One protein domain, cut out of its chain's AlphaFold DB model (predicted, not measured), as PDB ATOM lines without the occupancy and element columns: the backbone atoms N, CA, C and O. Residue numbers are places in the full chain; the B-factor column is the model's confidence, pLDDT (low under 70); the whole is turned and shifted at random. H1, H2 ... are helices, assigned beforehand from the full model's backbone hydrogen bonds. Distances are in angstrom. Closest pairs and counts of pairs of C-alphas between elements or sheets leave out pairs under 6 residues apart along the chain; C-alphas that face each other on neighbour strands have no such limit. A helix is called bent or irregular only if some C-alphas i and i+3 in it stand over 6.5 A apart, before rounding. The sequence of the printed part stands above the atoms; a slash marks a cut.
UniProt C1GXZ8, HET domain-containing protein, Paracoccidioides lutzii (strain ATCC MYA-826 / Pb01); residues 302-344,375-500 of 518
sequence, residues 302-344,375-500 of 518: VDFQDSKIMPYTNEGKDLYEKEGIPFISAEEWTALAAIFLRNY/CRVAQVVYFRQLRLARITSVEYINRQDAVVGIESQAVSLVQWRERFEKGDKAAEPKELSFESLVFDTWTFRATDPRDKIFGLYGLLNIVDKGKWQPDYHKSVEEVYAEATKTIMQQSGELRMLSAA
ATOM      1  N   VAL A 302     197.718 314.907 370.124       90.02
ATOM      2  CA  VAL A 302     198.644 314.241 369.203       90.02
ATOM      3  C   VAL A 302     199.820 313.677 369.992       90.02
ATOM      4  O   VAL A 302     200.286 314.274 370.964       90.02
ATOM      5  N   ASP A 303     200.307 312.508 369.586       91.58
ATOM      6  CA  ASP A 303     201.473 311.894 370.203       91.58
ATOM      7  C   ASP A 303     202.748 312.640 369.786       91.58
ATOM      8  O   ASP A 303     203.044 312.787 368.601       91.58
ATOM      9  N   PHE A 304     203.531 313.116 370.755       95.26
ATOM     10  CA  PHE A 304     204.671 314.001 370.482       95.26
ATOM     11  C   PHE A 304     205.710 313.374 369.531       95.26
ATOM     12  O   PHE A 304     206.308 314.077 368.713       95.26
ATOM     13  N   GLN A 305     205.877 312.048 369.573       94.87
ATOM     14  CA  GLN A 305     206.760 311.300 368.668       94.87
ATOM     15  C   GLN A 305     206.359 311.382 367.185       94.87
ATOM     16  O   GLN A 305     207.221 311.229 366.310       94.87
ATOM     17  N   ASP A 306     205.075 311.622 366.899       94.83
ATOM     18  CA  ASP A 306     204.511 311.762 365.550       94.83
ATOM     19  C   ASP A 306     204.545 313.216 365.044       94.83
ATOM     20  O   ASP A 306     204.355 313.450 363.851       94.83
ATOM     21  N   SER A 307     204.836 314.185 365.919       94.88
ATOM     22  CA  SER A 307     204.947 315.600 365.545       94.88
ATOM     23  C   SER A 307     206.209 315.900 364.730       94.88
ATOM     24  O   SER A 307     207.152 315.108 364.682       94.88
ATOM     25  N   LYS A 308     206.275 317.090 364.128       94.26
ATOM     26  CA  LYS A 308     207.487 317.630 363.483       94.26
ATOM     27  C   LYS A 308     208.427 318.372 364.429       94.26
ATOM     28  O   LYS A 308     209.535 318.709 364.014       94.26
ATOM     29  N   ILE A 309     208.030 318.586 365.680       96.75
ATOM     30  CA  ILE A 309     208.806 319.340 366.667       96.75
ATOM     31  C   ILE A 309     210.132 318.624 366.947       96.75
ATOM     32  O   ILE A 309     210.191 317.392 367.042       96.75
ATOM     33  N   MET A 310     211.207 319.401 367.054       96.24
ATOM     34  CA  MET A 310     212.494 318.922 367.548       96.24
ATOM     35  C   MET A 310     212.539 319.152 369.069       96.24
ATOM     36  O   MET A 310     212.357 320.283 369.517       96.24
ATOM     37  N   PRO A 311     212.711 318.100 369.889       97.19
ATOM     38  CA  PRO A 311     212.849 318.268 371.331       97.19
ATOM     39  C   PRO A 311     214.081 319.112 371.665       97.19
ATOM     40  O   PRO A 311     215.072 319.079 370.940       97.19
ATOM     41  N   TYR A 312     214.047 319.820 372.794       97.38
ATOM     42  CA  TYR A 312     215.190 320.581 373.312       97.38
ATOM     43  C   TYR A 312     215.707 321.722 372.413       97.38
ATOM     44  O   TYR A 312     216.736 322.314 372.726       97.38
ATOM     45  N   THR A 313     215.002 322.068 371.332       94.19
ATOM     46  CA  THR A 313     215.321 323.218 370.475       94.19
ATOM     47  C   THR A 313     214.318 324.353 370.684       94.19
ATOM     48  O   THR A 313     213.188 324.155 371.135       94.19
ATOM     49  N   ASN A 314     214.734 325.582 370.364       92.41
ATOM     50  CA  ASN A 314     213.892 326.771 370.495       92.41
ATOM     51  C   ASN A 314     213.010 326.975 369.248       92.41
ATOM     52  O   ASN A 314     213.200 327.926 368.490       92.41
ATOM     53  N   GLU A 315     212.080 326.049 369.014       92.58
ATOM     54  CA  GLU A 315     211.109 326.147 367.916       92.58
ATOM     55  C   GLU A 315     210.043 327.222 368.186       92.58
ATOM     56  O   GLU A 315     209.653 327.480 369.327       92.58
ATOM     57  N   GLY A 316     209.528 327.834 367.118       92.59
ATOM     58  CA  GLY A 316     208.477 328.849 367.208       92.59
ATOM     59  C   GLY A 316     207.115 328.283 367.630       92.59
ATOM     60  O   GLY A 316     206.780 327.136 367.331       92.59
ATOM     61  N   LYS A 317     206.292 329.121 368.279       95.77
ATOM     62  CA  LYS A 317     204.927 328.772 368.726       95.77
ATOM     63  C   LYS A 317     204.043 328.232 367.597       95.77
ATOM     64  O   LYS A 317     203.308 327.275 367.822       95.77
ATOM     65  N   ASP A 318     204.184 328.783 366.393       96.56
ATOM     66  CA  ASP A 318     203.395 328.413 365.214       96.56
ATOM     67  C   ASP A 318     203.552 326.931 364.838       96.56
ATOM     68  O   ASP A 318     202.595 326.292 364.399       96.56
ATOM     69  N   LEU A 319     204.747 326.353 365.030       96.51
ATOM     70  CA  LEU A 319     204.973 324.930 364.774       96.51
ATOM     71  C   LEU A 319     204.213 324.067 365.786       96.51
ATOM     72  O   LEU A 319     203.572 323.099 365.397       96.51
ATOM     73  N   TYR A 320     204.255 324.429 367.069       96.99
ATOM     74  CA  TYR A 320     203.542 323.699 368.119       96.99
ATOM     75  C   TYR A 320     202.030 323.705 367.888       96.99
ATOM     76  O   TYR A 320     201.398 322.649 367.932       96.99
ATOM     77  N   GLU A 321     201.471 324.873 367.565       95.07
ATOM     78  CA  GLU A 321     200.049 325.017 367.247       95.07
ATOM     79  C   GLU A 321     199.653 324.169 366.032       95.07
ATOM     80  O   GLU A 321     198.682 323.413 366.097       95.07
ATOM     81  N   LYS A 322     200.451 324.208 364.957       96.33
ATOM     82  CA  LYS A 322     200.222 323.406 363.747       96.33
ATOM     83  C   LYS A 322     200.239 321.898 364.008       96.33
ATOM     84  O   LYS A 322     199.498 321.162 363.361       96.33
ATOM     85  N   GLU A 323     201.088 321.437 364.920       95.78
ATOM     86  CA  GLU A 323     201.226 320.017 365.265       95.78
ATOM     87  C   GLU A 323     200.250 319.579 366.377       95.78
ATOM     88  O   GLU A 323     200.249 318.413 366.770       95.78
ATOM     89  N   GLY A 324     199.409 320.488 366.888       94.53
ATOM     90  CA  GLY A 324     198.425 320.184 367.930       94.53
ATOM     91  C   GLY A 324     199.044 319.870 369.295       94.53
ATOM     92  O   GLY A 324     198.431 319.170 370.101       94.53
ATOM     93  N   ILE A 325     200.255 320.364 369.562       95.58
ATOM     94  CA  ILE A 325     200.960 320.199 370.838       95.58
ATOM     95  C   ILE A 325     200.993 321.556 371.555       95.58
ATOM     96  O   ILE A 325     201.352 322.556 370.936       95.58
ATOM     97  N   PRO A 326     200.681 321.648 372.861       96.01
ATOM     98  CA  PRO A 326     200.852 322.898 373.596       96.01
ATOM     99  C   PRO A 326     202.310 323.382 373.558       96.01
ATOM    100  O   PRO A 326     203.232 322.596 373.764       96.01
ATOM    101  N   PHE A 327     202.524 324.683 373.334       97.25
ATOM    102  CA  PHE A 327     203.868 325.262 373.218       97.25
ATOM    103  C   PHE A 327     204.753 324.953 374.433       97.25
ATOM    104  O   PHE A 327     204.377 325.264 375.571       97.25
ATOM    105  N   ILE A 328     205.943 324.408 374.166       97.74
ATOM    106  CA  ILE A 328     207.004 324.168 375.148       97.74
ATOM    107  C   ILE A 328     208.129 325.168 374.896       97.74
ATOM    108  O   ILE A 328     208.737 325.182 373.827       97.74
ATOM    109  N   SER A 329     208.391 326.026 375.877       96.91
ATOM    110  CA  SER A 329     209.475 327.010 375.809       96.91
ATOM    111  C   SER A 329     210.858 326.368 375.969       96.91
ATOM    112  O   SER A 329     210.987 325.260 376.489       96.91
ATOM    113  N   ALA A 330     211.914 327.091 375.576       96.64
ATOM    114  CA  ALA A 330     213.292 326.657 375.812       96.64
ATOM    115  C   ALA A 330     213.575 326.392 377.305       96.64
ATOM    116  O   ALA A 330     214.209 325.397 377.640       96.64
ATOM    117  N   GLU A 331     213.038 327.227 378.201       97.10
ATOM    118  CA  GLU A 331     213.152 327.049 379.653       97.10
ATOM    119  C   GLU A 331     212.490 325.749 380.130       97.10
ATOM    120  O   GLU A 331     213.084 325.000 380.901       97.10
ATOM    121  N   GLU A 332     211.293 325.437 379.629       98.10
ATOM    122  CA  GLU A 332     210.590 324.188 379.943       98.10
ATOM    123  C   GLU A 332     211.353 322.954 379.432       98.10
ATOM    124  O   GLU A 332     211.410 321.937 380.124       98.10
ATOM    125  N   TRP A 333     212.003 323.041 378.266       98.14
ATOM    126  CA  TRP A 333     212.888 321.980 377.773       98.14
ATOM    127  C   TRP A 333     214.143 321.806 378.630       98.14
ATOM    128  O   TRP A 333     214.500 320.673 378.959       98.14
ATOM    129  N   THR A 334     214.801 322.902 379.018       98.30
ATOM    130  CA  THR A 334     215.945 322.860 379.942       98.30
ATOM    131  C   THR A 334     215.536 322.282 381.295       98.30
ATOM    132  O   THR A 334     216.274 321.491 381.882       98.30
ATOM    133  N   ALA A 335     214.348 322.634 381.781       98.27
ATOM    134  CA  ALA A 335     213.815 322.116 383.025       98.27
ATOM    135  C   ALA A 335     213.566 320.604 382.958       98.27
ATOM    136  O   ALA A 335     213.952 319.862 383.862       98.27
ATOM    137  N   LEU A 336     212.987 320.124 381.854       97.76
ATOM    138  CA  LEU A 336     212.791 318.697 381.627       97.76
ATOM    139  C   LEU A 336     214.131 317.941 381.554       97.76
ATOM    140  O   LEU A 336     214.266 316.872 382.151       97.76
ATOM    141  N   ALA A 337     215.140 318.529 380.901       98.18
ATOM    142  CA  ALA A 337     216.497 317.987 380.871       98.18
ATOM    143  C   ALA A 337     217.104 317.856 382.278       98.18
ATOM    144  O   ALA A 337     217.676 316.814 382.602       98.18
ATOM    145  N   ALA A 338     216.928 318.865 383.140       97.80
ATOM    146  CA  ALA A 338     217.407 318.827 384.522       97.80
ATOM    147  C   ALA A 338     216.794 317.664 385.321       97.80
ATOM    148  O   ALA A 338     217.504 317.002 386.082       97.80
ATOM    149  N   ILE A 339     215.499 317.380 385.118       97.70
ATOM    150  CA  ILE A 339     214.816 316.253 385.768       97.70
ATOM    151  C   ILE A 339     215.336 314.908 385.253       97.70
ATOM    152  O   ILE A 339     215.686 314.054 386.067       97.70
ATOM    153  N   PHE A 340     215.430 314.711 383.932       97.19
ATOM    154  CA  PHE A 340     215.919 313.446 383.362       97.19
ATOM    155  C   PHE A 340     217.368 313.132 383.748       97.19
ATOM    156  O   PHE A 340     217.725 311.966 383.900       97.19
ATOM    157  N   LEU A 341     218.191 314.161 383.956       96.17
ATOM    158  CA  LEU A 341     219.593 314.006 384.335       96.17
ATOM    159  C   LEU A 341     219.816 313.840 385.845       96.17
ATOM    160  O   LEU A 341     220.957 313.603 386.250       96.17
ATOM    161  N   ARG A 342     218.772 313.929 386.685       95.97
ATOM    162  CA  ARG A 342     218.906 313.691 388.131       95.97
ATOM    163  C   ARG A 342     219.479 312.308 388.415       95.97
ATOM    164  O   ARG A 342     219.157 311.319 387.755       95.97
ATOM    165  N   ASN A 343     220.293 312.231 389.465       94.48
ATOM    166  CA  ASN A 343     221.064 311.029 389.775       94.48
ATOM    167  C   ASN A 343     220.198 309.818 390.134       94.48
ATOM    168  O   ASN A 343     220.679 308.695 390.000       94.48
ATOM    169  N   TYR A 344     218.930 310.017 390.510       95.84
ATOM    170  CA  TYR A 344     217.956 308.940 390.684       95.84
ATOM    171  C   TYR A 344     217.963 307.954 389.503       95.84
ATOM    172  O   TYR A 344     218.188 306.763 389.699       95.84
ATOM    173  N   CYS A 375     206.931 309.037 382.593       93.65
ATOM    174  CA  CYS A 375     207.468 307.894 381.862       93.65
ATOM    175  C   CYS A 375     207.044 307.897 380.387       93.65
ATOM    176  O   CYS A 375     207.866 307.672 379.498       93.65
ATOM    177  N   ARG A 376     205.770 308.202 380.111       92.62
ATOM    178  CA  ARG A 376     205.277 308.322 378.738       92.62
ATOM    179  C   ARG A 376     205.949 309.473 377.991       92.62
ATOM    180  O   ARG A 376     206.325 309.287 376.838       92.62
ATOM    181  N   VAL A 377     206.111 310.632 378.631       96.12
ATOM    182  CA  VAL A 377     206.806 311.796 378.058       96.12
ATOM    183  C   VAL A 377     208.255 311.447 377.715       96.12
ATOM    184  O   VAL A 377     208.690 311.743 376.605       96.12
ATOM    185  N   ALA A 378     208.967 310.738 378.598       96.76
ATOM    186  CA  ALA A 378     210.314 310.238 378.317       96.76
ATOM    187  C   ALA A 378     210.346 309.385 377.036       96.76
ATOM    188  O   ALA A 378     211.138 309.647 376.135       96.76
ATOM    189  N   GLN A 379     209.432 308.415 376.906       95.13
ATOM    190  CA  GLN A 379     209.362 307.551 375.722       95.13
ATOM    191  C   GLN A 379     209.093 308.334 374.433       95.13
ATOM    192  O   GLN A 379     209.792 308.133 373.443       95.13
ATOM    193  N   VAL A 380     208.097 309.223 374.414       95.69
ATOM    194  CA  VAL A 380     207.725 309.929 373.171       95.69
ATOM    195  C   VAL A 380     208.787 310.932 372.737       95.69
ATOM    196  O   VAL A 380     209.002 311.106 371.539       95.69
ATOM    197  N   VAL A 381     209.494 311.558 373.684       97.15
ATOM    198  CA  VAL A 381     210.646 312.420 373.385       97.15
ATOM    199  C   VAL A 381     211.796 311.585 372.823       97.15
ATOM    200  O   VAL A 381     212.349 311.934 371.780       97.15
ATOM    201  N   TYR A 382     212.098 310.445 373.441       95.76
ATOM    202  CA  TYR A 382     213.138 309.529 372.976       95.76
ATOM    203  C   TYR A 382     212.878 309.000 371.566       95.76
ATOM    204  O   TYR A 382     213.716 309.150 370.672       95.76
ATOM    205  N   PHE A 383     211.686 308.457 371.313       94.23
ATOM    206  CA  PHE A 383     211.322 307.959 369.987       94.23
ATOM    207  C   PHE A 383     211.253 309.075 368.943       94.23
ATOM    208  O   PHE A 383     211.570 308.831 367.776       94.23
ATOM    209  N   ARG A 384     210.921 310.315 369.335       96.09
ATOM    210  CA  ARG A 384     211.023 311.466 368.430       96.09
ATOM    211  C   ARG A 384     212.464 311.687 367.964       96.09
ATOM    212  O   ARG A 384     212.680 311.851 366.765       96.09
ATOM    213  N   GLN A 385     213.438 311.653 368.879       96.17
ATOM    214  CA  GLN A 385     214.863 311.788 368.537       96.17
ATOM    215  C   GLN A 385     215.338 310.647 367.622       96.17
ATOM    216  O   GLN A 385     216.039 310.893 366.639       96.17
ATOM    217  N   LEU A 386     214.894 309.411 367.873       92.49
ATOM    218  CA  LEU A 386     215.211 308.272 367.002       92.49
ATOM    219  C   LEU A 386     214.652 308.441 365.584       92.49
ATOM    220  O   LEU A 386     215.366 308.208 364.613       92.49
ATOM    221  N   ARG A 387     213.406 308.908 365.441       94.42
ATOM    222  CA  ARG A 387     212.789 309.172 364.126       94.42
ATOM    223  C   ARG A 387     213.448 310.323 363.369       94.42
ATOM    224  O   ARG A 387     213.435 310.330 362.143       94.42
ATOM    225  N   LEU A 388     214.023 311.284 364.089       94.15
ATOM    226  CA  LEU A 388     214.862 312.336 363.513       94.15
ATOM    227  C   LEU A 388     216.247 311.825 363.084       94.15
ATOM    228  O   LEU A 388     216.981 312.574 362.443       94.15
ATOM    229  N   ALA A 389     216.618 310.590 363.454       92.95
ATOM    230  CA  ALA A 389     217.960 310.026 363.301       92.95
ATOM    231  C   ALA A 389     219.061 310.941 363.879       92.95
ATOM    232  O   ALA A 389     220.192 310.977 363.393       92.95
ATOM    233  N   ARG A 390     218.712 311.715 364.914       93.43
ATOM    234  CA  ARG A 390     219.570 312.723 365.535       93.43
ATOM    235  C   ARG A 390     219.192 312.889 367.000       93.43
ATOM    236  O   ARG A 390     218.034 313.135 367.327       93.43
ATOM    237  N   ILE A 391     220.202 312.890 367.864       94.46
ATOM    238  CA  ILE A 391     220.045 313.332 369.249       94.46
ATOM    239  C   ILE A 391     220.011 314.863 369.269       94.46
ATOM    240  O   ILE A 391     220.921 315.538 368.787       94.46
ATOM    241  N   THR A 392     218.920 315.418 369.782       95.32
ATOM    242  CA  THR A 392     218.673 316.866 369.876       95.32
ATOM    243  C   THR A 392     219.062 317.445 371.236       95.32
ATOM    244  O   THR A 392     219.306 318.639 371.340       95.32
ATOM    245  N   SER A 393     219.230 316.595 372.252       95.34
ATOM    246  CA  SER A 393     219.658 316.958 373.614       95.34
ATOM    247  C   SER A 393     221.176 317.144 373.787       95.34
ATOM    248  O   SER A 393     221.652 317.212 374.915       95.34
ATOM    249  N   VAL A 394     221.947 317.248 372.695       93.85
ATOM    250  CA  VAL A 394     223.426 317.311 372.710       93.85
ATOM    251  C   VAL A 394     224.009 318.421 373.587       93.85
ATOM    252  O   VAL A 394     225.099 318.251 374.115       93.85
ATOM    253  N   GLU A 395     223.283 319.524 373.778       95.14
ATOM    254  CA  GLU A 395     223.681 320.623 374.671       95.14
ATOM    255  C   GLU A 395     223.834 320.174 376.133       95.14
ATOM    256  O   GLU A 395     224.656 320.719 376.868       95.14
ATOM    257  N   TYR A 396     223.070 319.163 376.546       96.52
ATOM    258  CA  TYR A 396     223.028 318.668 377.920       96.52
ATOM    259  C   TYR A 396     223.851 317.391 378.130       96.52
ATOM    260  O   TYR A 396     223.802 316.810 379.214       96.52
ATOM    261  N   ILE A 397     224.587 316.923 377.120       93.76
ATOM    262  CA  ILE A 397     225.432 315.725 377.204       93.76
ATOM    263  C   ILE A 397     226.871 316.173 377.476       93.76
ATOM    264  O   ILE A 397     227.384 317.068 376.805       93.76
ATOM    265  N   ASN A 398     227.535 315.562 378.461       93.06
ATOM    266  CA  ASN A 398     228.943 315.859 378.734       93.06
ATOM    267  C   ASN A 398     229.810 315.464 377.539       93.06
ATOM    268  O   ASN A 398     229.552 314.458 376.878       93.06
ATOM    269  N   ARG A 399     230.904 316.191 377.296       91.24
ATOM    270  CA  ARG A 399     231.715 315.999 376.077       91.24
ATOM    271  C   ARG A 399     232.367 314.619 375.980       91.24
ATOM    272  O   ARG A 399     232.719 314.192 374.887       91.24
ATOM    273  N   GLN A 400     232.580 313.967 377.121       87.38
ATOM    274  CA  GLN A 400     233.220 312.652 377.219       87.38
ATOM    275  C   GLN A 400     232.216 311.491 377.200       87.38
ATOM    276  O   GLN A 400     232.628 310.336 377.083       87.38
ATOM    277  N   ASP A 401     230.923 311.782 377.337       85.54
ATOM    278  CA  ASP A 401     229.884 310.762 377.393       85.54
ATOM    279  C   ASP A 401     229.432 310.365 375.982       85.54
ATOM    280  O   ASP A 401     229.517 311.133 375.020       85.54
ATOM    281  N   ALA A 402     228.932 309.136 375.851       82.95
ATOM    282  CA  ALA A 402     228.325 308.685 374.608       82.95
ATOM    283  C   ALA A 402     227.083 309.530 374.284       82.95
ATOM    284  O   ALA A 402     226.268 309.827 375.161       82.95
ATOM    285  N   VAL A 403     226.915 309.883 373.008       84.53
ATOM    286  CA  VAL A 403     225.783 310.695 372.549       84.53
ATOM    287  C   VAL A 403     224.527 309.829 372.467       84.53
ATOM    288  O   VAL A 403     224.242 309.206 371.445       84.53
ATOM    289  N   VAL A 404     223.773 309.801 373.561       86.87
ATOM    290  CA  VAL A 404     222.452 309.169 373.676       86.87
ATOM    291  C   VAL A 404     221.438 310.192 374.180       86.87
ATOM    292  O   VAL A 404     221.815 311.179 374.808       86.87
ATOM    293  N   GLY A 405     220.147 309.981 373.912       91.99
ATOM    294  CA  GLY A 405     219.101 310.844 374.469       91.99
ATOM    295  C   GLY A 405     219.196 310.899 375.997       91.99
ATOM    296  O   GLY A 405     219.345 309.862 376.646       91.99
ATOM    297  N   ILE A 406     219.127 312.095 376.583       94.78
ATOM    298  CA  ILE A 406     219.290 312.282 378.038       94.78
ATOM    299  C   ILE A 406     218.193 311.606 378.866       94.78
ATOM    300  O   ILE A 406     218.402 311.285 380.030       94.78
ATOM    301  N   GLU A 407     217.036 311.349 378.263       95.47
ATOM    302  CA  GLU A 407     215.947 310.581 378.862       95.47
ATOM    303  C   GLU A 407     216.130 309.053 378.762       95.47
ATOM    304  O   GLU A 407     215.282 308.307 379.251       95.47
ATOM    305  N   SER A 408     217.222 308.568 378.154       93.10
ATOM    306  CA  SER A 408     217.434 307.139 377.864       93.10
ATOM    307  C   SER A 408     217.352 306.250 379.103       93.10
ATOM    308  O   SER A 408     216.686 305.221 379.043       93.10
ATOM    309  N   GLN A 409     217.927 306.646 380.242       91.74
ATOM    310  CA  GLN A 409     217.839 305.850 381.473       91.74
ATOM    311  C   GLN A 409     216.401 305.750 381.993       91.74
ATOM    312  O   GLN A 409     215.961 304.668 382.380       91.74
ATOM    313  N   ALA A 410     215.641 306.851 381.960       94.43
ATOM    314  CA  ALA A 410     214.228 306.823 382.327       94.43
ATOM    315  C   ALA A 410     213.436 305.920 381.369       94.43
ATOM    316  O   ALA A 410     212.615 305.122 381.817       94.43
ATOM    317  N   VAL A 411     213.725 305.976 380.065       93.96
ATOM    318  CA  VAL A 411     213.122 305.079 379.069       93.96
ATOM    319  C   VAL A 411     213.478 303.619 379.332       93.96
ATOM    320  O   VAL A 411     212.585 302.778 379.267       93.96
ATOM    321  N   SER A 412     214.723 303.304 379.695       91.70
ATOM    322  CA  SER A 412     215.138 301.940 380.037       91.70
ATOM    323  C   SER A 412     214.345 301.374 381.216       91.70
ATOM    324  O   SER A 412     213.904 300.229 381.149       91.70
ATOM    325  N   LEU A 413     214.094 302.171 382.265       92.52
ATOM    326  CA  LEU A 413     213.251 301.752 383.395       92.52
ATOM    327  C   LEU A 413     211.820 301.427 382.945       92.52
ATOM    328  O   LEU A 413     211.249 300.415 383.351       92.52
ATOM    329  N   VAL A 414     211.248 302.263 382.075       91.25
ATOM    330  CA  VAL A 414     209.889 302.067 381.544       91.25
ATOM    331  C   VAL A 414     209.813 300.838 380.648       91.25
ATOM    332  O   VAL A 414     208.870 300.061 380.763       91.25
ATOM    333  N   GLN A 415     210.800 300.644 379.776       91.22
ATOM    334  CA  GLN A 415     210.862 299.491 378.882       91.22
ATOM    335  C   GLN A 415     210.994 298.189 379.664       91.22
ATOM    336  O   GLN A 415     210.268 297.244 379.371       91.22
ATOM    337  N   TRP A 416     211.863 298.134 380.678       90.46
ATOM    338  CA  TRP A 416     211.954 296.952 381.532       90.46
ATOM    339  C   TRP A 416     210.632 296.666 382.224       90.46
ATOM    340  O   TRP A 416     210.129 295.552 382.126       90.46
ATOM    341  N   ARG A 417     210.007 297.678 382.825       90.83
ATOM    342  CA  ARG A 417     208.689 297.515 383.437       90.83
ATOM    343  C   ARG A 417     207.649 296.987 382.442       90.83
ATOM    344  O   ARG A 417     206.917 296.057 382.758       90.83
ATOM    345  N   GLU A 418     207.606 297.528 381.229       89.78
ATOM    346  CA  GLU A 418     206.673 297.082 380.194       89.78
ATOM    347  C   GLU A 418     206.940 295.637 379.741       89.78
ATOM    348  O   GLU A 418     205.988 294.878 379.561       89.78
ATOM    349  N   ARG A 419     208.213 295.234 379.603       89.90
ATOM    350  CA  ARG A 419     208.610 293.841 379.319       89.90
ATOM    351  C   ARG A 419     208.105 292.893 380.403       89.90
ATOM    352  O   ARG A 419     207.606 291.823 380.080       89.90
ATOM    353  N   PHE A 420     208.165 293.305 381.667       85.95
ATOM    354  CA  PHE A 420     207.629 292.521 382.780       85.95
ATOM    355  C   PHE A 420     206.098 292.464 382.800       85.95
ATOM    356  O   PHE A 420     205.529 291.397 383.009       85.95
ATOM    357  N   GLU A 421     205.415 293.584 382.555       86.37
ATOM    358  CA  GLU A 421     203.948 293.645 382.589       86.37
ATOM    359  C   GLU A 421     203.292 292.959 381.376       86.37
ATOM    360  O   GLU A 421     202.183 292.433 381.486       86.37
ATOM    361  N   LYS A 422     203.938 292.991 380.203       87.73
ATOM    362  CA  LYS A 422     203.333 292.575 378.924       87.73
ATOM    363  C   LYS A 422     204.034 291.402 378.236       87.73
ATOM    364  O   LYS A 422     203.471 290.875 377.271       87.73
ATOM    365  N   GLY A 423     205.224 291.000 378.684       86.57
ATOM    366  CA  GLY A 423     206.035 289.970 378.026       86.57
ATOM    367  C   GLY A 423     206.274 290.299 376.551       86.57
ATOM    368  O   GLY A 423     206.621 291.428 376.199       86.57
ATOM    369  N   ASP A 424     205.978 289.341 375.672       87.22
ATOM    370  CA  ASP A 424     206.131 289.469 374.213       87.22
ATOM    371  C   ASP A 424     205.239 290.547 373.573       87.22
ATOM    372  O   ASP A 424     205.434 290.911 372.415       87.22
ATOM    373  N   LYS A 425     204.252 291.078 374.310       87.51
ATOM    374  CA  LYS A 425     203.384 292.180 373.857       87.51
ATOM    375  C   LYS A 425     203.929 293.566 374.224       87.51
ATOM    376  O   LYS A 425     203.222 294.559 374.037       87.51
ATOM    377  N   ALA A 426     205.126 293.648 374.804       86.82
ATOM    378  CA  ALA A 426     205.800 294.917 375.050       86.82
ATOM    379  C   ALA A 426     206.138 295.631 373.731       86.82
ATOM    380  O   ALA A 426     206.280 294.994 372.691       86.82
ATOM    381  N   ALA A 427     206.288 296.959 373.769       81.87
ATOM    382  CA  ALA A 427     206.691 297.727 372.588       81.87
ATOM    383  C   ALA A 427     208.081 297.323 372.059       81.87
ATOM    384  O   ALA A 427     208.296 297.297 370.853       81.87
ATOM    385  N   GLU A 428     208.997 296.980 372.968       82.54
ATOM    386  CA  GLU A 428     210.353 296.495 372.678       82.54
ATOM    387  C   GLU A 428     210.592 295.185 373.457       82.54
ATOM    388  O   GLU A 428     211.196 295.221 374.545       82.54
ATOM    389  N   PRO A 429     210.065 294.038 372.973       84.61
ATOM    390  CA  PRO A 429     210.230 292.744 373.625       84.61
ATOM    391  C   PRO A 429     211.703 292.361 373.721       84.61
ATOM    392  O   PRO A 429     212.482 292.560 372.789       84.61
ATOM    393  N   LYS A 430     212.092 291.794 374.860       88.00
ATOM    394  CA  LYS A 430     213.442 291.285 375.080       88.00
ATOM    395  C   LYS A 430     213.390 290.194 376.131       88.00
ATOM    396  O   LYS A 430     212.706 290.353 377.140       88.00
ATOM    397  N   GLU A 431     214.130 289.119 375.899       85.84
ATOM    398  CA  GLU A 431     214.285 288.061 376.888       85.84
ATOM    399  C   GLU A 431     214.915 288.621 378.169       85.84
ATOM    400  O   GLU A 431     215.911 289.357 378.135       85.84
ATOM    401  N   LEU A 432     214.319 288.267 379.305       87.69
ATOM    402  CA  LEU A 432     214.885 288.541 380.612       87.69
ATOM    403  C   LEU A 432     215.979 287.509 380.894       87.69
ATOM    404  O   LEU A 432     215.696 286.387 381.305       87.69
ATOM    405  N   SER A 433     217.228 287.905 380.688       89.68
ATOM    406  CA  SER A 433     218.401 287.097 380.983       89.68
ATOM    407  C   SER A 433     219.394 287.917 381.792       89.68
ATOM    408  O   SER A 433     219.346 289.151 381.825       89.68
ATOM    409  N   PHE A 434     220.320 287.233 382.460       92.01
ATOM    410  CA  PHE A 434     221.363 287.922 383.209       92.01
ATOM    411  C   PHE A 434     222.215 288.800 382.285       92.01
ATOM    412  O   PHE A 434     222.496 289.954 382.602       92.01
ATOM    413  N   GLU A 435     222.520 288.297 381.088       91.74
ATOM    414  CA  GLU A 435     223.208 289.059 380.050       91.74
ATOM    415  C   GLU A 435     222.434 290.325 379.663       91.74
ATOM    416  O   GLU A 435     222.992 291.424 379.685       91.74
ATOM    417  N   SER A 436     221.142 290.203 379.340       90.78
ATOM    418  CA  SER A 436     220.359 291.340 378.855       90.78
ATOM    419  C   SER A 436     220.202 292.436 379.907       90.78
ATOM    420  O   SER A 436     220.284 293.615 379.554       90.78
ATOM    421  N   LEU A 437     220.045 292.063 381.182       91.96
ATOM    422  CA  LEU A 437     220.012 292.999 382.305       91.96
ATOM    423  C   LEU A 437     221.349 293.720 382.480       91.96
ATOM    424  O   LEU A 437     221.358 294.947 382.575       91.96
ATOM    425  N   VAL A 438     222.472 292.997 382.486       91.55
ATOM    426  CA  VAL A 438     223.801 293.610 382.657       91.55
ATOM    427  C   VAL A 438     224.110 294.575 381.512       91.55
ATOM    428  O   VAL A 438     224.532 295.704 381.764       91.55
ATOM    429  N   PHE A 439     223.827 294.193 380.264       87.90
ATOM    430  CA  PHE A 439     224.033 295.076 379.113       87.90
ATOM    431  C   PHE A 439     223.115 296.299 379.116       87.90
ATOM    432  O   PHE A 439     223.575 297.383 378.775       87.90
ATOM    433  N   ASP A 440     221.842 296.175 379.498       87.88
ATOM    434  CA  ASP A 440     220.917 297.322 379.482       87.88
ATOM    435  C   ASP A 440     221.148 298.269 380.666       87.88
ATOM    436  O   ASP A 440     220.836 299.458 380.586       87.88
ATOM    437  N   THR A 441     221.722 297.763 381.759       89.15
ATOM    438  CA  THR A 441     221.952 298.536 382.985       89.15
ATOM    439  C   THR A 441     223.406 298.971 383.180       89.15
ATOM    440  O   THR A 441     223.725 299.638 384.160       89.15
ATOM    441  N   TRP A 442     224.296 298.703 382.222       84.21
ATOM    442  CA  TRP A 442     225.735 298.979 382.336       84.21
ATOM    443  C   TRP A 442     226.101 300.445 382.656       84.21
ATOM    444  O   TRP A 442     227.102 300.702 383.335       84.21
ATOM    445  N   THR A 443     225.298 301.413 382.183       84.53
ATOM    446  CA  THR A 443     225.492 302.854 382.461       84.53
ATOM    447  C   THR A 443     224.987 303.284 383.834       84.53
ATOM    448  O   THR A 443     225.343 304.370 384.304       84.53
ATOM    449  N   PHE A 444     224.186 302.450 384.496       89.36
ATOM    450  CA  PHE A 444     223.727 302.714 385.847       89.36
ATOM    451  C   PHE A 444     224.896 302.550 386.826       89.36
ATOM    452  O   PHE A 444     225.820 301.747 386.670       89.36
ATOM    453  N   ARG A 445     224.872 303.388 387.848       89.23
ATOM    454  CA  ARG A 445     225.897 303.556 388.865       89.23
ATOM    455  C   ARG A 445     225.480 302.821 390.124       89.23
ATOM    456  O   ARG A 445     224.302 302.761 390.477       89.23
ATOM    457  N   ALA A 446     226.483 302.334 390.829       89.58
ATOM    458  CA  ALA A 446     226.349 301.796 392.162       89.58
ATOM    459  C   ALA A 446     227.507 302.315 393.016       89.58
ATOM    460  O   ALA A 446     228.604 302.529 392.496       89.58
ATOM    461  N   THR A 447     227.239 302.577 394.294       86.64
ATOM    462  CA  THR A 447     228.266 303.023 395.245       86.64
ATOM    463  C   THR A 447     229.202 301.871 395.590       86.64
ATOM    464  O   THR A 447     230.416 302.044 395.549       86.64
ATOM    465  N   ASP A 448     228.639 300.695 395.877       87.27
ATOM    466  CA  ASP A 448     229.390 299.447 395.917       87.27
ATOM    467  C   ASP A 448     229.461 298.874 394.492       87.27
ATOM    468  O   ASP A 448     228.412 298.650 393.883       87.27
ATOM    469  N   PRO A 449     230.655 298.632 393.928       90.81
ATOM    470  CA  PRO A 449     230.792 298.014 392.613       90.81
ATOM    471  C   PRO A 449     229.987 296.714 392.471       90.81
ATOM    472  O   PRO A 449     229.333 296.504 391.451       90.81
ATOM    473  N   ARG A 450     229.960 295.870 393.512       91.68
ATOM    474  CA  ARG A 450     229.287 294.557 393.496       91.68
ATOM    475  C   ARG A 450     227.790 294.674 393.260       91.68
ATOM    476  O   ARG A 450     227.192 293.801 392.633       91.68
ATOM    477  N   ASP A 451     227.196 295.785 393.688       92.19
ATOM    478  CA  ASP A 451     225.773 296.031 393.506       92.19
ATOM    479  C   ASP A 451     225.394 296.125 392.028       92.19
ATOM    480  O   ASP A 451     224.256 295.794 391.727       92.19
ATOM    481  N   LYS A 452     226.319 296.442 391.095       92.06
ATOM    482  CA  LYS A 452     226.092 296.317 389.632       92.06
ATOM    483  C   LYS A 452     225.581 294.944 389.207       92.06
ATOM    484  O   LYS A 452     224.923 294.829 388.178       92.06
ATOM    485  N   ILE A 453     225.898 293.930 389.999       93.52
ATOM    486  CA  ILE A 453     225.430 292.567 389.825       93.52
ATOM    487  C   ILE A 453     224.311 292.259 390.823       93.52
ATOM    488  O   ILE A 453     223.222 291.862 390.412       93.52
ATOM    489  N   PHE A 454     224.538 292.488 392.119       92.43
ATOM    490  CA  PHE A 454     223.575 292.105 393.158       92.43
ATOM    491  C   PHE A 454     222.225 292.821 393.035       92.43
ATOM    492  O   PHE A 454     221.191 292.201 393.266       92.43
ATOM    493  N   GLY A 455     222.194 294.075 392.580       91.84
ATOM    494  CA  GLY A 455     220.946 294.813 392.370       91.84
ATOM    495  C   GLY A 455     220.093 294.315 391.202       91.84
ATOM    496  O   GLY A 455     218.955 294.755 391.047       91.84
ATOM    497  N   LEU A 456     220.608 293.380 390.397       93.20
ATOM    498  CA  LEU A 456     219.857 292.697 389.340       93.20
ATOM    499  C   LEU A 456     219.263 291.362 389.810       93.20
ATOM    500  O   LEU A 456     218.363 290.831 389.160       93.20
ATOM    501  N   TYR A 457     219.732 290.819 390.937       92.67
ATOM    502  CA  TYR A 457     219.312 289.502 391.425       92.67
ATOM    503  C   TYR A 457     217.826 289.455 391.766       92.67
ATOM    504  O   TYR A 457     217.180 288.451 391.483       92.67
ATOM    505  N   GLY A 458     217.257 290.557 392.265       89.95
ATOM    506  CA  GLY A 458     215.820 290.654 392.505       89.95
ATOM    507  C   GLY A 458     214.979 290.443 391.240       89.95
ATOM    508  O   GLY A 458     213.936 289.800 391.288       89.95
ATOM    509  N   LEU A 459     215.460 290.906 390.080       91.59
ATOM    510  CA  LEU A 459     214.793 290.677 388.795       91.59
ATOM    511  C   LEU A 459     214.978 289.242 388.293       91.59
ATOM    512  O   LEU A 459     214.050 288.654 387.741       91.59
ATOM    513  N   LEU A 460     216.156 288.659 388.509       91.56
ATOM    514  CA  LEU A 460     216.447 287.276 388.117       91.56
ATOM    515  C   LEU A 460     215.688 286.247 388.973       91.56
ATOM    516  O   LEU A 460     215.247 285.219 388.457       91.56
ATOM    517  N   ASN A 461     215.474 286.542 390.257       90.66
ATOM    518  CA  ASN A 461     214.711 285.704 391.185       90.66
ATOM    519  C   ASN A 461     213.212 285.628 390.850       90.66
ATOM    520  O   ASN A 461     212.526 284.738 391.344       90.66
ATOM    521  N   ILE A 462     212.685 286.497 389.982       83.32
ATOM    522  CA  ILE A 462     211.299 286.380 389.499       83.32
ATOM    523  C   ILE A 462     211.124 285.092 388.688       83.32
ATOM    524  O   ILE A 462     210.103 284.416 388.817       83.32
ATOM    525  N   VAL A 463     212.129 284.757 387.872       82.97
ATOM    526  CA  VAL A 463     212.147 283.549 387.034       82.97
ATOM    527  C   VAL A 463     212.693 282.368 387.829       82.97
ATOM    528  O   VAL A 463     212.040 281.330 387.919       82.97
ATOM    529  N   ASP A 464     213.849 282.548 388.470       83.56
ATOM    530  CA  ASP A 464     214.543 281.506 389.229       83.56
ATOM    531  C   ASP A 464     214.493 281.800 390.740       83.56
ATOM    532  O   ASP A 464     215.490 282.204 391.343       83.56
ATOM    533  N   LYS A 465     213.326 281.617 391.368       81.97
ATOM    534  CA  LYS A 465     213.102 281.989 392.778       81.97
ATOM    535  C   LYS A 465     214.172 281.449 393.728       81.97
ATOM    536  O   LYS A 465     214.355 280.241 393.859       81.97
ATOM    537  N   GLY A 466     214.824 282.373 394.437       78.75
ATOM    538  CA  GLY A 466     215.799 282.089 395.492       78.75
ATOM    539  C   GLY A 466     217.174 281.628 395.002       78.75
ATOM    540  O   GLY A 466     218.038 281.363 395.837       78.75
ATOM    541  N   LYS A 467     217.398 281.540 393.684       87.73
ATOM    542  CA  LYS A 467     218.675 281.111 393.097       87.73
ATOM    543  C   LYS A 467     219.776 282.155 393.266       87.73
ATOM    544  O   LYS A 467     220.941 281.789 393.399       87.73
ATOM    545  N   TRP A 468     219.419 283.435 393.235       89.88
ATOM    546  CA  TRP A 468     220.371 284.539 393.196       89.88
ATOM    547  C   TRP A 468     220.418 285.234 394.553       89.88
ATOM    548  O   TRP A 468     219.439 285.850 394.970       89.88
ATOM    549  N   GLN A 469     221.553 285.114 395.242       88.41
ATOM    550  CA  GLN A 469     221.750 285.647 396.590       88.41
ATOM    551  C   GLN A 469     222.993 286.542 396.634       88.41
ATOM    552  O   GLN A 469     224.065 286.098 396.208       88.41
ATOM    553  N   PRO A 470     222.879 287.795 397.110       89.82
ATOM    554  CA  PRO A 470     224.034 288.652 397.338       89.82
ATOM    555  C   PRO A 470     224.958 288.059 398.405       89.82
ATOM    556  O   PRO A 470     224.502 287.658 399.471       89.82
ATOM    557  N   ASP A 471     226.259 288.059 398.131       88.62
ATOM    558  CA  ASP A 471     227.288 287.664 399.094       88.62
ATOM    559  C   ASP A 471     228.320 288.788 399.206       88.62
ATOM    560  O   ASP A 471     229.219 288.937 398.375       88.62
ATOM    561  N   TYR A 472     228.163 289.612 400.241       86.75
ATOM    562  CA  TYR A 472     229.034 290.758 400.491       86.75
ATOM    563  C   TYR A 472     230.387 290.375 401.115       86.75
ATOM    564  O   TYR A 472     231.220 291.269 401.312       86.75
ATOM    565  N   HIS A 473     230.653 289.089 401.383       88.45
ATOM    566  CA  HIS A 473     231.984 288.613 401.772       88.45
ATOM    567  C   HIS A 473     232.918 288.429 400.571       88.45
ATOM    568  O   HIS A 473     234.135 288.476 400.747       88.45
ATOM    569  N   LYS A 474     232.369 288.276 399.360       91.37
ATOM    570  CA  LYS A 474     233.146 288.184 398.118       91.37
ATOM    571  C   LYS A 474     233.756 289.528 397.722       91.37
ATOM    572  O   LYS A 474     233.159 290.599 397.925       91.37
ATOM    573  N   SER A 475     234.934 289.465 397.106       94.61
ATOM    574  CA  SER A 475     235.584 290.624 396.493       94.61
ATOM    575  C   SER A 475     234.833 291.084 395.235       94.61
ATOM    576  O   SER A 475     234.001 290.364 394.679       94.61
ATOM    577  N   VAL A 476     235.120 292.299 394.761       93.82
ATOM    578  CA  VAL A 476     234.529 292.821 393.513       93.82
ATOM    579  C   VAL A 476     234.898 291.925 392.328       93.82
ATOM    580  O   VAL A 476     234.046 291.589 391.505       93.82
ATOM    581  N   GLU A 477     236.161 291.512 392.267       94.86
ATOM    582  CA  GLU A 477     236.724 290.674 391.212       94.86
ATOM    583  C   GLU A 477     236.063 289.295 391.182       94.86
ATOM    584  O   GLU A 477     235.714 288.812 390.107       94.86
ATOM    585  N   GLU A 478     235.842 288.680 392.346       96.37
ATOM    586  CA  GLU A 478     235.158 287.388 392.454       96.37
ATOM    587  C   GLU A 478     233.718 287.472 391.945       96.37
ATOM    588  O   GLU A 478     233.312 286.653 391.118       96.37
ATOM    589  N   VAL A 479     232.966 288.491 392.377       94.35
ATOM    590  CA  VAL A 479     231.567 288.699 391.961       94.35
ATOM    591  C   VAL A 479     231.469 288.896 390.451       94.35
ATOM    592  O   VAL A 479     230.630 288.279 389.794       94.35
ATOM    593  N   TYR A 480     232.330 289.734 389.879       93.51
ATOM    594  CA  TYR A 480     232.315 290.007 388.444       93.51
ATOM    595  C   TYR A 480     232.779 288.806 387.614       93.51
ATOM    596  O   TYR A 480     232.195 288.529 386.562       93.51
ATOM    597  N   ALA A 481     233.787 288.063 388.080       93.46
ATOM    598  CA  ALA A 481     234.261 286.855 387.410       93.46
ATOM    599  C   ALA A 481     233.195 285.751 387.415       93.46
ATOM    600  O   ALA A 481     232.965 285.114 386.384       93.46
ATOM    601  N   GLU A 482     232.515 285.547 388.545       94.65
ATOM    602  CA  GLU A 482     231.408 284.597 388.661       94.65
ATOM    603  C   GLU A 482     230.242 285.001 387.757       94.65
ATOM    604  O   GLU A 482     229.802 284.188 386.945       94.65
ATOM    605  N   ALA A 483     229.820 286.268 387.799       93.53
ATOM    606  CA  ALA A 483     228.758 286.785 386.940       93.53
ATOM    607  C   ALA A 483     229.070 286.591 385.449       93.53
ATOM    608  O   ALA A 483     228.249 286.061 384.700       93.53
ATOM    609  N   THR A 484     230.284 286.956 385.028       92.99
ATOM    610  CA  THR A 484     230.742 286.806 383.639       92.99
ATOM    611  C   THR A 484     230.740 285.338 383.220       92.99
ATOM    612  O   THR A 484     230.207 284.999 382.163       92.99
ATOM    613  N   LYS A 485     231.264 284.444 384.067       94.35
ATOM    614  CA  LYS A 485     231.264 282.999 383.811       94.35
ATOM    615  C   LYS A 485     229.842 282.453 383.681       94.35
ATOM    616  O   LYS A 485     229.578 281.690 382.754       94.35
ATOM    617  N   THR A 486     228.934 282.840 384.574       93.91
ATOM    618  CA  THR A 486     227.531 282.415 384.531       93.91
ATOM    619  C   THR A 486     226.841 282.893 383.257       93.91
ATOM    620  O   THR A 486     226.162 282.094 382.616       93.91
ATOM    621  N   ILE A 487     227.058 284.146 382.848       93.27
ATOM    622  CA  ILE A 487     226.515 284.696 381.598       93.27
ATOM    623  C   ILE A 487     227.000 283.881 380.395       93.27
ATOM    624  O   ILE A 487     226.177 283.408 379.619       93.27
ATOM    625  N   MET A 488     228.310 283.639 380.280       93.74
ATOM    626  CA  MET A 488     228.883 282.868 379.166       93.74
ATOM    627  C   MET A 488     228.352 281.430 379.115       93.74
ATOM    628  O   MET A 488     228.147 280.874 378.039       93.74
ATOM    629  N   GLN A 489     228.128 280.810 380.277       93.88
ATOM    630  CA  GLN A 489     227.557 279.463 380.363       93.88
ATOM    631  C   GLN A 489     226.080 279.421 379.953       93.88
ATOM    632  O   GLN A 489     225.648 278.420 379.390       93.88
ATOM    633  N   GLN A 490     225.316 280.478 380.242       90.90
ATOM    634  CA  GLN A 490     223.895 280.575 379.899       90.90
ATOM    635  C   GLN A 490     223.674 280.934 378.427       90.90
ATOM    636  O   GLN A 490     222.833 280.312 377.784       90.90
ATOM    637  N   SER A 491     224.420 281.906 377.891       89.30
ATOM    638  CA  SER A 491     224.265 282.349 376.499       89.30
ATOM    639  C   SER A 491     224.986 281.445 375.498       89.30
ATOM    640  O   SER A 491     224.615 281.404 374.329       89.30
ATOM    641  N   GLY A 492     226.021 280.719 375.932       89.80
ATOM    642  CA  GLY A 492     226.902 279.979 375.027       89.80
ATOM    643  C   GLY A 492     227.788 280.888 374.166       89.80
ATOM    644  O   GLY A 492     228.400 280.413 373.209       89.80
ATOM    645  N   GLU A 493     227.881 282.180 374.497       89.44
ATOM    646  CA  GLU A 493     228.632 283.185 373.746       89.44
ATOM    647  C   GLU A 493     229.700 283.872 374.608       89.44
ATOM    648  O   GLU A 493     229.598 283.987 375.828       89.44
ATOM    649  N   LEU A 494     230.738 284.397 373.950       86.50
ATOM    650  CA  LEU A 494     231.789 285.203 374.587       86.50
ATOM    651  C   LEU A 494     231.504 286.711 374.507       86.50
ATOM    652  O   LEU A 494     232.370 287.520 374.842       86.50
ATOM    653  N   ARG A 495     230.308 287.109 374.049       86.40
ATOM    654  CA  ARG A 495     229.938 288.510 373.793       86.40
ATOM    655  C   ARG A 495     230.103 289.394 375.024       86.40
ATOM    656  O   ARG A 495     230.532 290.538 374.884       86.40
ATOM    657  N   MET A 496     229.836 288.865 376.214       85.18
ATOM    658  CA  MET A 496     230.005 289.581 377.481       85.18
ATOM    659  C   MET A 496     231.422 290.143 377.677       85.18
ATOM    660  O   MET A 496     231.582 291.204 378.272       85.18
ATOM    661  N   LEU A 497     232.456 289.518 377.098       82.97
ATOM    662  CA  LEU A 497     233.828 290.035 377.169       82.97
ATOM    663  C   LEU A 497     234.001 291.379 376.447       82.97
ATOM    664  O   LEU A 497     234.923 292.119 376.764       82.97
ATOM    665  N   SER A 498     233.108 291.732 375.517       78.91
ATOM    666  CA  SER A 498     233.109 293.062 374.889       78.91
ATOM    667  C   SER A 498     232.631 294.180 375.824       78.91
ATOM    668  O   SER A 498     232.882 295.350 375.545       78.91
ATOM    669  N   ALA A 499     231.954 293.833 376.926       72.56
ATOM    670  CA  ALA A 499     231.509 294.788 377.938       72.56
ATOM    671  C   ALA A 499     232.607 295.145 378.953       72.56
ATOM    672  O   ALA A 499     232.482 296.167 379.626       72.56
ATOM    673  N   ALA A 500     233.666 294.331 379.051       67.91
ATOM    674  CA  ALA A 500     234.840 294.613 379.869       67.91
ATOM    675  C   ALA A 500     235.675 295.693 379.170       67.91
ATOM    676  O   ALA A 500     236.452 295.416 378.253       67.91
TER     677      ALA A 500
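Overview. This is residues 302 to 344 and 375 to 500 of the 518 residues of the protein "HET domain-containing protein" of Paracoccidioides lutzii (strain ATCC MYA-826 / Pb01) (UniProt C1GXZ8). The domain is a loose, elongated string of helices and long loops, with H5, H6, H7 and H8 clustered at one end and H1 and H2, which touch no helix, toward the other. Between them lies the kinked H4, crossed by H3. The printed part has 169 residues with eight named helices, H1 to H8 in order, and no named strand; its class is all helix. The radius of gyration of the C-alphas is 19.2 A and the spans are 59 by 36 by 25 A.

Arrangement. H4, residues 408 to 425, has a kink of 70 degrees near residue 419 and is irregular, with C-alphas 421 and 424 9.6 A apart. With residues 408 to 414 alone it touches H3, residues 375 to 387, about perpendicular at 81 degrees; their closest C-alphas, of Gln 379 and Val 411, are 5.6 A apart. H2, residues 330 to 340, is close to H4 but not clearly touching, and apart from H1, residues 317 to 322. H5, residues 434 to 441, touches H6, residues 451 to 460, at a steep tilt of 59 degrees, opposite ways; the closest C-alphas, of Phe 434 and Leu 460, are 7.0 A apart. H6 is only just irregular: C-alphas 455 and 458 are 6.6 A apart. H7, residues 476 to 491, touches H8, residues 495 to 499, with residues 484 to 488 alone; the closest C-alphas, of Thr 484 and Met 496, are 6.8 A apart. H7 only just touches H5, with residues 487 to 491 alone, and H6, with 479 to 483 alone, each by 3 pairs of C-alphas within 8 A; the closest are Glu 435 and Ile 487, 5.7 A, and Ile 453 and Ala 483, 7.3 A. Every O i to N i+4 pair is within hydrogen-bond range in H1, H2, H3, H5 and H7, against 12 of 14 in H4, 2 of 6 in H6 and 0 of 1 in H8; O i to N i+3 gives 5 of 7 in H6 and 2 of 2 in H8.

Along the chain. From first to last C-alpha H7 measures 22.5 A, H4 20.9 A and H3 18.6 A. H1 begins at C-alpha 317 (204.927, 328.772, 368.726), and H8 ends at C-alpha 499 (231.509, 294.788, 377.938).

Size, cuts and confidence. The C-alphas farthest apart, of Asp 318 and His 473, are 61.1 A apart. Residues 345 to 374 are not printed, and the gap across this cut, C-alpha 344 to C-alpha 375, is 13.7 A. The links H3 to H4 and H6 to H7 are long. Residue 500 has a pLDDT under 70.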